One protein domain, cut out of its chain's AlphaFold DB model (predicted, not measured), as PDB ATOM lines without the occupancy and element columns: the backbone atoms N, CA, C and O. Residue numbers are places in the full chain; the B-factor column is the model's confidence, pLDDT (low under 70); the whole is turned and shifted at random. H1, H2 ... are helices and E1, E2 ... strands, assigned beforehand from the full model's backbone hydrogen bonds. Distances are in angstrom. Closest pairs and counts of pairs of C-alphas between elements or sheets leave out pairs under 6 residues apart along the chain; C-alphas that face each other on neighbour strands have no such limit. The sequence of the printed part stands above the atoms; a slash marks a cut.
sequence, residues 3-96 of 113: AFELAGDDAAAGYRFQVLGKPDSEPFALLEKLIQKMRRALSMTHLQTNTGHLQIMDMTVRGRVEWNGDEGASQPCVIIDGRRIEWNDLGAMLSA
ATOM      1  N   ALA A   3     -30.501  19.127 -25.633       89.31
ATOM      2  CA  ALA A   3     -29.769  19.542 -26.823       89.31
ATOM      3  C   ALA A   3     -30.292  18.767 -28.037       89.31
ATOM      4  O   ALA A   3     -30.586  17.574 -27.933       89.31
ATOM      5  N   PHE A   4     -30.379  19.424 -29.188       90.00
ATOM      6  CA  PHE A   4     -30.801  18.797 -30.436       90.00
ATOM      7  C   PHE A   4     -30.080  19.395 -31.642       90.00
ATOM      8  O   PHE A   4     -29.593  20.526 -31.601       90.00
ATOM      9  N   GLU A   5     -29.999  18.606 -32.705       86.56
ATOM     10  CA  GLU A   5     -29.513  19.016 -34.015       86.56
ATOM     11  C   GLU A   5     -30.661  19.593 -34.852       86.56
ATOM     12  O   GLU A   5     -31.776  19.080 -34.832       86.56
ATOM     13  N   LEU A   6     -30.383  20.655 -35.608       79.81
ATOM     14  CA  LEU A   6     -31.309  21.208 -36.596       79.81
ATOM     15  C   LEU A   6     -31.057  20.519 -37.942       79.81
ATOM     16  O   LEU A   6     -30.215  20.961 -38.726       79.81
ATOM     17  N   ALA A   7     -31.749  19.410 -38.193       73.44
ATOM     18  CA  ALA A   7     -31.595  18.618 -39.409       73.44
ATOM     19  C   ALA A   7     -32.593  19.052 -40.502       73.44
ATOM     20  O   ALA A   7     -33.583  18.376 -40.775       73.44
ATOM     21  N   GLY A   8     -32.312  20.184 -41.156       70.62
ATOM     22  CA  GLY A   8     -33.162  20.709 -42.233       70.62
ATOM     23  C   GLY A   8     -34.563  21.096 -41.746       70.62
ATOM     24  O   GLY A   8     -34.701  21.655 -40.659       70.62
ATOM     25  N   ASP A   9     -35.586  20.804 -42.553       68.75
ATOM     26  CA  ASP A   9     -36.981  21.183 -42.268       68.75
ATOM     27  C   ASP A   9     -37.741  20.152 -41.410       68.75
ATOM     28  O   ASP A   9     -38.840  20.442 -40.935       68.75
ATOM     29  N   ASP A  10     -37.179  18.957 -41.178       70.25
ATOM     30  CA  ASP A  10     -37.789  17.945 -40.306       70.25
ATOM     31  C   ASP A  10     -37.280  18.110 -38.867       70.25
ATOM     32  O   ASP A  10     -36.202  17.639 -38.501       70.25
ATOM     33  N   ALA A  11     -38.085  18.761 -38.025       66.94
ATOM     34  CA  ALA A  11     -37.767  18.992 -36.614       66.94
ATOM     35  C   ALA A  11     -37.651  17.702 -35.772       66.94
ATOM     36  O   ALA A  11     -37.146  17.744 -34.642       66.94
ATOM     37  N   ALA A  12     -38.138  16.563 -36.278       70.44
ATOM     38  CA  ALA A  12     -37.972  15.266 -35.630       70.44
ATOM     39  C   ALA A  12     -36.641  14.594 -36.003       70.44
ATOM     40  O   ALA A  12     -36.144  13.775 -35.221       70.44
ATOM     41  N   ALA A  13     -36.052  14.945 -37.150       82.50
ATOM     42  CA  ALA A  13     -34.766  14.427 -37.599       82.50
ATOM     43  C   ALA A  13     -33.592  14.985 -36.774       82.50
ATOM     44  O   ALA A  13     -33.707  15.973 -36.049       82.50
ATOM     45  N   GLY A  14     -32.439  14.324 -36.881       91.25
ATOM     46  CA  GLY A  14     -31.229  14.696 -36.160       91.25
ATOM     47  C   GLY A  14     -31.131  14.105 -34.755       91.25
ATOM     48  O   GLY A  14     -32.026  13.428 -34.220       91.25
ATOM     49  N   TYR A  15     -29.979  14.339 -34.139       92.25
ATOM     50  CA  TYR A  15     -29.736  13.910 -32.767       92.25
ATOM     51  C   TYR A  15     -30.535  14.746 -31.762       92.25
ATOM     52  O   TYR A  15     -30.620  15.964 -31.880       92.25
ATOM     53  N   ARG A  16     -31.066  14.098 -30.720       92.75
ATOM     54  CA  ARG A  16     -31.681  14.757 -29.558       92.75
ATOM     55  C   ARG A  16     -31.220  14.059 -28.291       92.75
ATOM     56  O   ARG A  16     -31.266  12.834 -28.202       92.75
ATOM     57  N   PHE A  17     -30.802  14.847 -27.313       93.62
ATOM     58  CA  PHE A  17     -30.307  14.378 -26.032       93.62
ATOM     59  C   PHE A  17     -30.933  15.188 -24.914       93.62
ATOM     60  O   PHE A  17     -31.013  16.412 -24.986       93.62
ATOM     61  N   GLN A  18     -31.317  14.506 -23.847       94.06
ATOM     62  CA  GLN A  18     -31.821  15.147 -22.644       94.06
ATOM     63  C   GLN A  18     -31.261  14.462 -21.399       94.06
ATOM     64  O   GLN A  18     -30.911  13.281 -21.421       94.06
ATOM     65  N   VAL A  19     -31.160  15.236 -20.323       94.81
ATOM     66  CA  VAL A  19     -30.824  14.772 -18.974       94.81
ATOM     67  C   VAL A  19     -31.814  15.403 -18.004       94.81
ATOM     68  O   VAL A  19     -32.001  16.628 -17.997       94.81
ATOM     69  N   LEU A  20     -32.423  14.561 -17.169       91.25
ATOM     70  CA  LEU A  20     -33.308  14.979 -16.091       91.25
ATOM     71  C   LEU A  20     -32.504  15.132 -14.794       91.25
ATOM     72  O   LEU A  20     -31.779  14.233 -14.369       91.25
ATOM     73  N   GLY A  21     -32.600  16.314 -14.188       88.94
ATOM     74  CA  GLY A  21     -32.020  16.615 -12.883       88.94
ATOM     75  C   GLY A  21     -33.082  16.603 -11.791       88.94
ATOM     76  O   GLY A  21     -34.263  16.803 -12.056       88.94
ATOM     77  N   LYS A  22     -32.651  16.426 -10.541       90.75
ATOM     78  CA  LYS A  22     -33.467  16.783  -9.370       90.75
ATOM     79  C   LYS A  22     -33.663  18.309  -9.309       90.75
ATOM     80  O   LYS A  22     -32.801  19.009  -9.844       90.75
ATOM     81  N   PRO A  23     -34.698  18.817  -8.615       88.25
ATOM     82  CA  PRO A  23     -34.964  20.255  -8.505       88.25
ATOM     83  C   PRO A  23     -33.745  21.103  -8.109       88.25
ATOM     84  O   PRO A  23     -33.503  22.130  -8.728       88.25
ATOM     85  N   ASP A  24     -32.923  20.619  -7.173       91.94
ATOM     86  CA  ASP A  24     -31.745  21.342  -6.661       91.94
ATOM     87  C   ASP A  24     -30.434  20.954  -7.372       91.94
ATOM     88  O   ASP A  24     -29.342  21.078  -6.819       91.94
ATOM     89  N   SER A  25     -30.517  20.386  -8.580       93.12
ATOM     90  CA  SER A  25     -29.315  19.984  -9.318       93.12
ATOM     91  C   SER A  25     -28.572  21.200  -9.856       93.12
ATOM     92  O   SER A  25     -29.154  22.034 -10.544       93.12
ATOM     93  N   GLU A  26     -27.259  21.227  -9.644       94.81
ATOM     94  CA  GLU A  26     -26.383  22.251 -10.213       94.81
ATOM     95  C   GLU A  26     -26.422  22.248 -11.756       94.81
ATOM     96  O   GLU A  26     -26.131  21.212 -12.374       94.81
ATOM     97  N   PRO A  27     -26.728  23.385 -12.416       92.25
ATOM     98  CA  PRO A  27     -26.863  23.454 -13.873       92.25
ATOM     99  C   PRO A  27     -25.621  22.989 -14.642       92.25
ATOM    100  O   PRO A  27     -25.746  22.290 -15.648       92.25
ATOM    101  N   PHE A  28     -24.419  23.320 -14.159       94.94
ATOM    102  CA  PHE A  28     -23.170  22.896 -14.799       94.94
ATOM    103  C   PHE A  28     -22.933  21.387 -14.691       94.94
ATOM    104  O   PHE A  28     -22.436  20.785 -15.638       94.94
ATOM    105  N   ALA A  29     -23.360  20.759 -13.593       94.50
ATOM    106  CA  ALA A  29     -23.298  19.307 -13.460       94.50
ATOM    107  C   ALA A  29     -24.265  18.609 -14.434       94.50
ATOM    108  O   ALA A  29     -23.947  17.550 -14.974       94.50
ATOM    109  N   LEU A  30     -25.441  19.197 -14.695       95.12
ATOM    110  CA  LEU A  30     -26.362  18.689 -15.721       95.12
ATOM    111  C   LEU A  30     -25.805  18.870 -17.138       95.12
ATOM    112  O   LEU A  30     -25.948  17.963 -17.959       95.12
ATOM    113  N   LEU A  31     -25.142  19.996 -17.411       95.88
ATOM    114  CA  LEU A  31     -24.479  20.244 -18.692       95.88
ATOM    115  C   LEU A  31     -23.340  19.256 -18.940       95.88
ATOM    116  O   LEU A  31     -23.247  18.690 -20.025       95.88
ATOM    117  N   GLU A  32     -22.499  19.010 -17.935       95.88
ATOM    118  CA  GLU A  32     -21.424  18.024 -18.036       95.88
ATOM    119  C   GLU A  32     -21.986  16.635 -18.355       95.88
ATOM    120  O   GLU A  32     -21.541  15.998 -19.310       95.88
ATOM    121  N   LYS A  33     -23.027  16.196 -17.632       95.25
ATOM    122  CA  LYS A  33     -23.716  14.926 -17.916       95.25
ATOM    123  C   LYS A  33     -24.257  14.867 -19.342       95.25
ATOM    124  O   LYS A  33     -24.089  13.846 -20.006       95.25
ATOM    125  N   LEU A  34     -24.871  15.948 -19.821       96.38
ATOM    126  CA  LEU A  34     -25.392  16.024 -21.183       96.38
ATOM    127  C   LEU A  34     -24.268  15.895 -22.220       96.38
ATOM    128  O   LEU A  34     -24.378  15.079 -23.130       96.38
ATOM    129  N   ILE A  35     -23.157  16.617 -22.048       96.38
ATOM    130  CA  ILE A  35     -21.989  16.536 -22.943       96.38
ATOM    131  C   ILE A  35     -21.407  15.119 -22.958       96.38
ATOM    132  O   ILE A  35     -21.060  14.610 -24.027       96.38
ATOM    133  N   GLN A  36     -21.303  14.461 -21.801       96.06
ATOM    134  CA  GLN A  36     -20.810  13.083 -21.734       96.06
ATOM    135  C   GLN A  36     -21.755  12.108 -22.445       96.06
ATOM    136  O   GLN A  36     -21.287  11.284 -23.234       96.06
ATOM    137  N   LYS A  37     -23.073  12.241 -22.240       95.00
ATOM    138  CA  LYS A  37     -24.093  11.445 -22.944       95.00
ATOM    139  C   LYS A  37     -23.996  11.628 -24.461       95.00
ATOM    140  O   LYS A  37     -23.947  10.641 -25.190       95.00
ATOM    141  N   MET A  38     -23.875  12.873 -24.928       95.12
ATOM    142  CA  MET A  38     -23.684  13.194 -26.347       95.12
ATOM    143  C   MET A  38     -22.429  12.532 -26.914       95.12
ATOM    144  O   MET A  38     -22.502  11.852 -27.930       95.12
ATOM    145  N   ARG A  39     -21.273  12.693 -26.256       95.50
ATOM    146  CA  ARG A  39     -19.999  12.124 -26.729       95.50
ATOM    147  C   ARG A  39     -20.061  10.607 -26.878       95.50
ATOM    148  O   ARG A  39     -19.572  10.085 -27.873       95.50
ATOM    149  N   ARG A  40     -20.660   9.913 -25.905       94.38
ATOM    150  CA  ARG A  40     -20.822   8.452 -25.946       94.38
ATOM    151  C   ARG A  40     -21.735   8.031 -27.089       94.38
ATOM    152  O   ARG A  40     -21.321   7.219 -27.911       94.38
ATOM    153  N   ALA A  41     -22.922   8.625 -27.179       92.62
ATOM    154  CA  ALA A  41     -23.886   8.284 -28.218       92.62
ATOM    155  C   ALA A  41     -23.350   8.565 -29.629       92.62
ATOM    156  O   ALA A  41     -23.458   7.713 -30.499       92.62
ATOM    157  N   LEU A  42     -22.698   9.714 -29.839       93.56
ATOM    158  CA  LEU A  42     -22.120  10.096 -31.134       93.56
ATOM    159  C   LEU A  42     -20.874   9.283 -31.517       93.56
ATOM    160  O   LEU A  42     -20.466   9.301 -32.674       93.56
ATOM    161  N   SER A  43     -20.243   8.590 -30.564       94.62
ATOM    162  CA  SER A  43     -19.113   7.690 -30.843       94.62
ATOM    163  C   SER A  43     -19.545   6.307 -31.336       94.62
ATOM    164  O   SER A  43     -18.701   5.509 -31.741       94.62
ATOM    165  N   MET A  44     -20.845   6.015 -31.279       93.50
ATOM    166  CA  MET A  44     -21.432   4.750 -31.693       93.50
ATOM    167  C   MET A  44     -22.219   4.971 -32.983       93.50
ATOM    168  O   MET A  44     -22.866   5.996 -33.167       93.50
ATOM    169  N   THR A  45     -22.142   4.009 -33.890       95.19
ATOM    170  CA  THR A  45     -22.880   4.024 -35.154       95.19
ATOM    171  C   THR A  45     -23.624   2.707 -35.256       95.19
ATOM    172  O   THR A  45     -23.047   1.649 -35.016       95.19
ATOM    173  N   HIS A  46     -24.912   2.772 -35.554       96.50
ATOM    174  CA  HIS A  46     -25.808   1.627 -35.658       96.50
ATOM    175  C   HIS A  46     -26.147   1.277 -37.106       96.50
ATOM    176  O   HIS A  46     -26.548   0.147 -37.388       96.50
ATOM    177  N   LEU A  47     -25.981   2.226 -38.023       96.38
ATOM    178  CA  LEU A  47     -26.325   2.079 -39.426       96.38
ATOM    179  C   LEU A  47     -25.093   2.165 -40.313       96.38
ATOM    180  O   LEU A  47     -24.212   3.001 -40.131       96.38
ATOM    181  N   GLN A  48     -25.094   1.360 -41.364       95.50
ATOM    182  CA  GLN A  48     -24.112   1.441 -42.434       95.50
ATOM    183  C   GLN A  48     -24.807   1.459 -43.790       95.50
ATOM    184  O   GLN A  48     -25.881   0.884 -43.967       95.50
ATOM    185  N   THR A  49     -24.178   2.105 -44.769       93.50
ATOM    186  CA  THR A  49     -24.611   2.006 -46.162       93.50
ATOM    187  C   THR A  49     -23.800   0.916 -46.848       93.50
ATOM    188  O   THR A  49     -22.593   1.065 -47.027       93.50
ATOM    189  N   ASN A  50     -24.466  -0.154 -47.276       86.88
ATOM    190  CA  ASN A  50     -23.862  -1.232 -48.049       86.88
ATOM    191  C   ASN A  50     -24.546  -1.325 -49.416       86.88
ATOM    192  O   ASN A  50     -25.769  -1.424 -49.505       86.88
ATOM    193  N   THR A  51     -23.775  -1.270 -50.505       87.00
ATOM    194  CA  THR A  51     -24.299  -1.314 -51.889       87.00
ATOM    195  C   THR A  51     -25.432  -0.312 -52.171       87.00
ATOM    196  O   THR A  51     -26.339  -0.588 -52.943       87.00
ATOM    197  N   GLY A  52     -25.397   0.863 -51.531       84.75
ATOM    198  CA  GLY A  52     -26.422   1.905 -51.685       84.75
ATOM    199  C   GLY A  52     -27.669   1.729 -50.811       84.75
ATOM    200  O   GLY A  52     -28.521   2.612 -50.805       84.75
ATOM    201  N   HIS A  53     -27.754   0.653 -50.028       87.19
ATOM    202  CA  HIS A  53     -28.855   0.395 -49.103       87.19
ATOM    203  C   HIS A  53     -28.415   0.602 -47.654       87.19
ATOM    204  O   HIS A  53     -27.316   0.206 -47.258       87.19
ATOM    205  N   LEU A  54     -29.277   1.237 -46.861       93.00
ATOM    206  CA  LEU A  54     -29.065   1.430 -45.430       93.00
ATOM    207  C   LEU A  54     -29.389   0.126 -44.690       93.00
ATOM    208  O   LEU A  54     -30.422  -0.487 -44.945       93.00
ATOM    209  N   GLN A  55     -28.491  -0.311 -43.811       95.69
ATOM    210  CA  GLN A  55     -28.594  -1.571 -43.073       95.69
ATOM    211  C   GLN A  55     -28.146  -1.371 -41.625       95.69
ATOM    212  O   GLN A  55     -27.302  -0.517 -41.346       95.69
ATOM    213  N   ILE A  56     -28.671  -2.192 -40.715       96.19
ATOM    214  CA  ILE A  56     -28.160  -2.275 -39.343       96.19
ATOM    215  C   ILE A  56     -26.758  -2.901 -39.398       96.19
ATOM    216  O   ILE A  56     -26.550  -3.923 -40.052       96.19
ATOM    217  N   MET A  57     -25.790  -2.250 -38.758       95.12
ATOM    218  CA  MET A  57     -24.372  -2.608 -38.847       95.12
ATOM    219  C   MET A  57     -23.995  -3.828 -37.992       95.12
ATOM    220  O   MET A  57     -23.063  -4.547 -38.343       95.12
ATOM    221  N   ASP A  58     -24.695  -4.054 -36.881       93.25
ATOM    222  CA  ASP A  58     -24.373  -5.086 -35.887       93.25
ATOM    223  C   ASP A  58     -25.662  -5.636 -35.230       93.25
ATOM    224  O   ASP A  58     -26.768  -5.419 -35.713       93.25
ATOM    225  N   MET A  59     -25.551  -6.334 -34.103       93.19
ATOM    226  CA  MET A  59     -26.670  -6.960 -33.388       93.19
ATOM    227  C   MET A  59     -27.453  -6.000 -32.481       93.19
ATOM    228  O   MET A  59     -28.448  -6.398 -31.879       93.19
ATOM    229  N   THR A  60     -26.995  -4.756 -32.318       93.38
ATOM    230  CA  THR A  60     -27.645  -3.745 -31.470       93.38
ATOM    231  C   THR A  60     -27.940  -2.490 -32.272       93.38
ATOM    232  O   THR A  60     -27.038  -1.867 -32.833       93.38
ATOM    233  N   VAL A  61     -29.205  -2.076 -32.255       95.31
ATOM    234  CA  VAL A  61     -29.673  -0.804 -32.803       95.31
ATOM    235  C   VAL A  61     -30.340  -0.009 -31.693       95.31
ATOM    236  O   VAL A  61     -31.135  -0.549 -30.924       95.31
ATOM    237  N   ARG A  62     -30.002   1.275 -31.593       95.19
ATOM    238  CA  ARG A  62     -30.642   2.208 -30.665       95.19
ATOM    239  C   ARG A  62     -31.097   3.432 -31.419       95.19
ATOM    240  O   ARG A  62     -30.436   3.891 -32.345       95.19
ATOM    241  N   GLY A  63     -32.228   3.959 -30.996       94.31
ATOM    242  CA  GLY A  63     -32.827   5.115 -31.620       94.31
ATOM    243  C   GLY A  63     -33.954   5.666 -30.778       94.31
ATOM    244  O   GLY A  63     -34.177   5.252 -29.641       94.31
ATOM    245  N   ARG A  64     -34.667   6.615 -31.363       94.19
ATOM    246  CA  ARG A  64     -35.810   7.281 -30.751       94.19
ATOM    247  C   ARG A  64     -37.032   7.059 -31.623       94.19
ATOM    248  O   ARG A  64     -36.960   7.287 -32.824       94.19
ATOM    249  N   VAL A  65     -38.136   6.626 -31.026       94.31
ATOM    250  CA  VAL A  65     -39.430   6.588 -31.714       94.31
ATOM    251  C   VAL A  65     -39.983   8.008 -31.756       94.31
ATOM    252  O   VAL A  65     -39.997   8.688 -30.731       94.31
ATOM    253  N   GLU A  66     -40.415   8.454 -32.928       92.50
ATOM    254  CA  GLU A  66     -40.929   9.802 -33.158       92.50
ATOM    255  C   GLU A  66     -42.234   9.770 -33.945       92.50
ATOM    256  O   GLU A  66     -42.503   8.854 -34.730       92.50
ATOM    257  N   TRP A  67     -43.052  10.803 -33.757       89.56
ATOM    258  CA  TRP A  67     -44.223  10.978 -34.603       89.56
ATOM    259  C   TRP A  67     -43.783  11.229 -36.047       89.56
ATOM    260  O   TRP A  67     -42.846  11.977 -36.317       89.56
ATOM    261  N   ASN A  68     -44.455  10.576 -36.987       84.94
ATOM    262  CA  ASN A  68     -44.080  10.632 -38.391       84.94
ATOM    263  C   ASN A  68     -44.598  11.886 -39.122       84.94
ATOM    264  O   ASN A  68     -44.226  12.080 -40.275       84.94
ATOM    265  N   GLY A  69     -45.403  12.734 -38.474       83.06
ATOM    266  CA  GLY A  69     -45.928  13.971 -39.061       83.06
ATOM    267  C   GLY A  69     -47.204  13.807 -39.891       83.06
ATOM    268  O   GLY A  69     -47.716  14.801 -40.401       83.06
ATOM    269  N   ASP A  70     -47.723  12.584 -40.031       83.88
ATOM    270  CA  ASP A  70     -48.903  12.278 -40.844       83.88
ATOM    271  C   ASP A  70     -50.033  11.743 -39.955       83.88
ATOM    272  O   ASP A  70     -49.943  10.659 -39.380       83.88
ATOM    273  N   GLU A  71     -51.117  12.515 -39.843       79.00
ATOM    274  CA  GLU A  71     -52.314  12.139 -39.076       79.00
ATOM    275  C   GLU A  71     -53.033  10.903 -39.645       79.00
ATOM    276  O   GLU A  71     -53.751  10.216 -38.916       79.00
ATOM    277  N   GLY A  72     -52.853  10.606 -40.937       79.94
ATOM    278  CA  GLY A  72     -53.434   9.441 -41.610       79.94
ATOM    279  C   GLY A  72     -52.591   8.172 -41.494       79.94
ATOM    280  O   GLY A  72     -53.073   7.078 -41.804       79.94
ATOM    281  N   ALA A  73     -51.345   8.285 -41.039       75.75
ATOM    282  CA  ALA A  73     -50.439   7.159 -40.919       75.75
ATOM    283  C   ALA A  73     -50.466   6.568 -39.502       75.75
ATOM    284  O   ALA A  73     -50.269   7.241 -38.498       75.75
ATOM    285  N   SER A  74     -50.676   5.253 -39.421       79.81
ATOM    286  CA  SER A  74     -50.821   4.546 -38.140       79.81
ATOM    287  C   SER A  74     -49.492   4.226 -37.441       79.81
ATOM    288  O   SER A  74     -49.513   3.676 -36.340       79.81
ATOM    289  N   GLN A  75     -48.347   4.470 -38.082       90.06
ATOM    290  CA  GLN A  75     -47.042   4.000 -37.613       90.06
ATOM    291  C   GLN A  75     -46.107   5.182 -37.347       90.06
ATOM    292  O   GLN A  75     -46.118   6.134 -38.122       90.06
ATOM    293  N   PRO A  76     -45.289   5.143 -36.283       93.06
ATOM    294  CA  PRO A  76     -44.306   6.187 -36.025       93.06
ATOM    295  C   PRO A  76     -43.154   6.119 -37.037       93.06
ATOM    296  O   PRO A  76     -43.043   5.174 -37.813       93.06
ATOM    297  N   CYS A  77     -42.250   7.088 -36.989       93.75
ATOM    298  CA  CYS A  77     -40.915   6.932 -37.559       93.75
ATOM    299  C   CYS A  77     -39.913   6.650 -36.433       93.75
ATOM    300  O   CYS A  77     -40.226   6.790 -35.246       93.75
ATOM    301  N   VAL A  78     -38.699   6.237 -36.787       95.25
ATOM    302  CA  VAL A  78     -37.600   6.122 -35.826       95.25
ATOM    303  C   VAL A  78     -36.413   6.957 -36.267       95.25
ATOM    304  O   VAL A  78     -36.130   7.089 -37.454       95.25
ATOM    305  N   ILE A  79     -35.697   7.504 -35.294       94.88
ATOM    306  CA  ILE A  79     -34.468   8.251 -35.507       94.88
ATOM    307  C   ILE A  79     -33.305   7.415 -34.992       94.88
ATOM    308  O   ILE A  79     -33.198   7.184 -33.786       94.88
ATOM    309  N   ILE A  80     -32.443   6.961 -35.897       95.62
ATOM    310  CA  ILE A  80     -31.260   6.144 -35.594       95.62
ATOM    311  C   ILE A  80     -30.049   6.849 -36.212       95.62
ATOM    312  O   ILE A  80     -30.096   7.261 -37.368       95.62
ATOM    313  N   ASP A  81     -28.984   7.045 -35.433       94.75
ATOM    314  CA  ASP A  81     -27.798   7.828 -35.830       94.75
ATOM    315  C   ASP A  81     -28.141   9.222 -36.401       94.75
ATOM    316  O   ASP A  81     -27.536   9.699 -37.365       94.75
ATOM    317  N   GLY A  82     -29.173   9.863 -35.841       92.75
ATOM    318  CA  GLY A  82     -29.690  11.160 -36.298       92.75
ATOM    319  C   GLY A  82     -30.481  11.109 -37.611       92.75
ATOM    320  O   GLY A  82     -30.993  12.131 -38.061       92.75
ATOM    321  N   ARG A  83     -30.631   9.934 -38.230       92.62
ATOM    322  CA  ARG A  83     -31.369   9.755 -39.483       92.62
ATOM    323  C   ARG A  83     -32.782   9.294 -39.206       92.62
ATOM    324  O   ARG A  83     -32.990   8.344 -38.453       92.62
ATOM    325  N   ARG A  84     -33.738   9.932 -39.871       93.38
ATOM    326  CA  ARG A  84     -35.113   9.458 -39.918       93.38
ATOM    327  C   ARG A  84     -35.216   8.198 -40.771       93.38
ATOM    328  O   ARG A  84     -34.695   8.155 -41.882       93.38
ATOM    329  N   ILE A  85     -35.904   7.201 -40.235       93.75
ATOM    330  CA  ILE A  85     -36.199   5.927 -40.876       93.75
ATOM    331  C   ILE A  85     -37.688   5.665 -40.696       93.75
ATOM    332  O   ILE A  85     -38.209   5.698 -39.577       93.75
ATOM    333  N   GLU A  86     -38.380   5.414 -41.800       93.12
ATOM    334  CA  GLU A  86     -39.787   5.032 -41.755       93.12
ATOM    335  C   GLU A  86     -39.934   3.627 -41.165       93.12
ATOM    336  O   GLU A  86     -39.058   2.770 -41.307       93.12
ATOM    337  N   TRP A  87     -41.057   3.357 -40.503       94.31
ATOM    338  CA  TRP A  87     -41.256   2.080 -39.810       94.31
ATOM    339  C   TRP A  87     -41.108   0.859 -40.728       94.31
ATOM    340  O   TRP A  87     -40.512  -0.150 -40.345       94.31
ATOM    341  N   ASN A  88     -41.599   0.967 -41.964       93.31
ATOM    342  CA  ASN A  88     -41.469  -0.088 -42.968       93.31
ATOM    343  C   ASN A  88     -40.005  -0.346 -43.355       93.31
ATOM    344  O   ASN A  88     -39.629  -1.501 -43.549       93.31
ATOM    345  N   ASP A  89     -39.172   0.695 -43.411       94.88
ATOM    346  CA  ASP A  89     -37.748   0.560 -43.726       94.88
ATOM    347  C   ASP A  89     -36.992  -0.104 -42.572       94.88
ATOM    348  O   ASP A  89     -36.167  -0.989 -42.806       94.88
ATOM    349  N   LEU A  90     -37.319   0.243 -41.319       95.12
ATOM    350  CA  LEU A  90     -36.797  -0.469 -40.149       95.12
ATOM    351  C   LEU A  90     -37.172  -1.959 -40.204       95.12
ATOM    352  O   LEU A  90     -36.314  -2.820 -40.008       95.12
ATOM    353  N   GLY A  91     -38.435  -2.273 -40.511       94.31
ATOM    354  CA  GLY A  91     -38.904  -3.652 -40.681       94.31
ATOM    355  C   GLY A  91     -38.155  -4.404 -41.787       94.31
ATOM    356  O   GLY A  91     -37.752  -5.554 -41.598       94.31
ATOM    357  N   ALA A  92     -37.891  -3.743 -42.916       94.56
ATOM    358  CA  ALA A  92     -37.091  -4.312 -43.997       94.56
ATOM    359  C   ALA A  92     -35.655  -4.621 -43.541       94.56
ATOM    360  O   ALA A  92     -35.160  -5.719 -43.798       94.56
ATOM    361  N   MET A  93     -35.006  -3.717 -42.797       95.38
ATOM    362  CA  MET A  93     -33.664  -3.961 -42.241       95.38
ATOM    363  C   MET A  93     -33.643  -5.142 -41.262       95.38
ATOM    364  O   MET A  93     -32.702  -5.935 -41.278       95.38
ATOM    365  N   LEU A  94     -34.689  -5.297 -40.441       94.75
ATOM    366  CA  LEU A  94     -34.803  -6.406 -39.488       94.75
ATOM    367  C   LEU A  94     -34.937  -7.780 -40.164       94.75
ATOM    368  O   LEU A  94     -34.634  -8.795 -39.540       94.75
ATOM    369  N   SER A  95     -35.313  -7.827 -41.447       93.06
ATOM    370  CA  SER A  95     -35.399  -9.082 -42.214       93.06
ATOM    371  C   SER A  95     -34.049  -9.804 -42.321       93.06
ATOM    372  O   SER A  95     -34.017 -11.017 -42.497       93.06
ATOM    373  N   ALA A  96     -32.928  -9.089 -42.157       91.69
ATOM    374  CA  ALA A  96     -31.590  -9.685 -42.121       91.69
ATOM    375  C   ALA A  96     -31.349 -10.594 -40.896       91.69
ATOM    376  O   ALA A  96     -30.399 -11.374 -40.893       91.69
TER     377      ALA A  96
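This is residues 3 to 96 of the 113 residues of an uncharacterized protein of Caballeronia temeraria (UniProt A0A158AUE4). What is the picture? Two lobes: a three-strand sheet, E4 E5 E6, and the small hairpin E2 and E3 share helix H2, which comes close to both, while the long helix H1 reaches away as an arm with short strand E1 beside it. Residues 23 to 28 stick out. What makes it up? The 94 printed residues include two named helices and six named strands, in the order E1 H1 E2 E3 E4 E5 E6 H2, mixed in class; both sheets are antiparallel. How compact? It is loose, with a radius of gyration of the C-alphas of 15.6 A and spans of 47 by 33 by 23 A.

How is the largest sheet built? E4, residues 64 to 66, E5, residues 77 to 80, and E6, residues 83 to 86, form a meander, each strand the antiparallel neighbour of the one before. N 64 and O 79, and N 78 and O 85, are each 2.9 A apart, within hydrogen-bond range. Where is H2? H2, residues 87 to 96, is on this sheet and stands up from it, rising 51 degrees from a local plane of just 6 C-alphas. Its closest C-alphas with E3, residues 53 to 56, are Met 93 and Gln 55, 5.7 A apart. E3 forms a hairpin with E2, residues 47 to 50; N 48 and O 55 are 2.9 A apart. And H1? The closest C-alphas of H1, residues 27 to 42, and E1, residues 16 to 18, are Leu 34 and Gln 18, 6.7 A apart. In H1 every O i to N i+4 pair is within hydrogen-bond range, in H2 5 of 6.

Where does H1 run? From C-alpha 27 at (-26.863, 23.454, -13.873), 22.3 A to C-alpha 42. Where does H2 end? At C-alpha 96, (-31.590, -9.685, -42.121), 15.4 A from C-alpha 87.

How large? C-alphas 24 and 51, the farthest apart, are 51.1 A apart. Any cut or weak place? The printed part has no cut and no long link; residues 9 and 11 are under 70 in pLDDT.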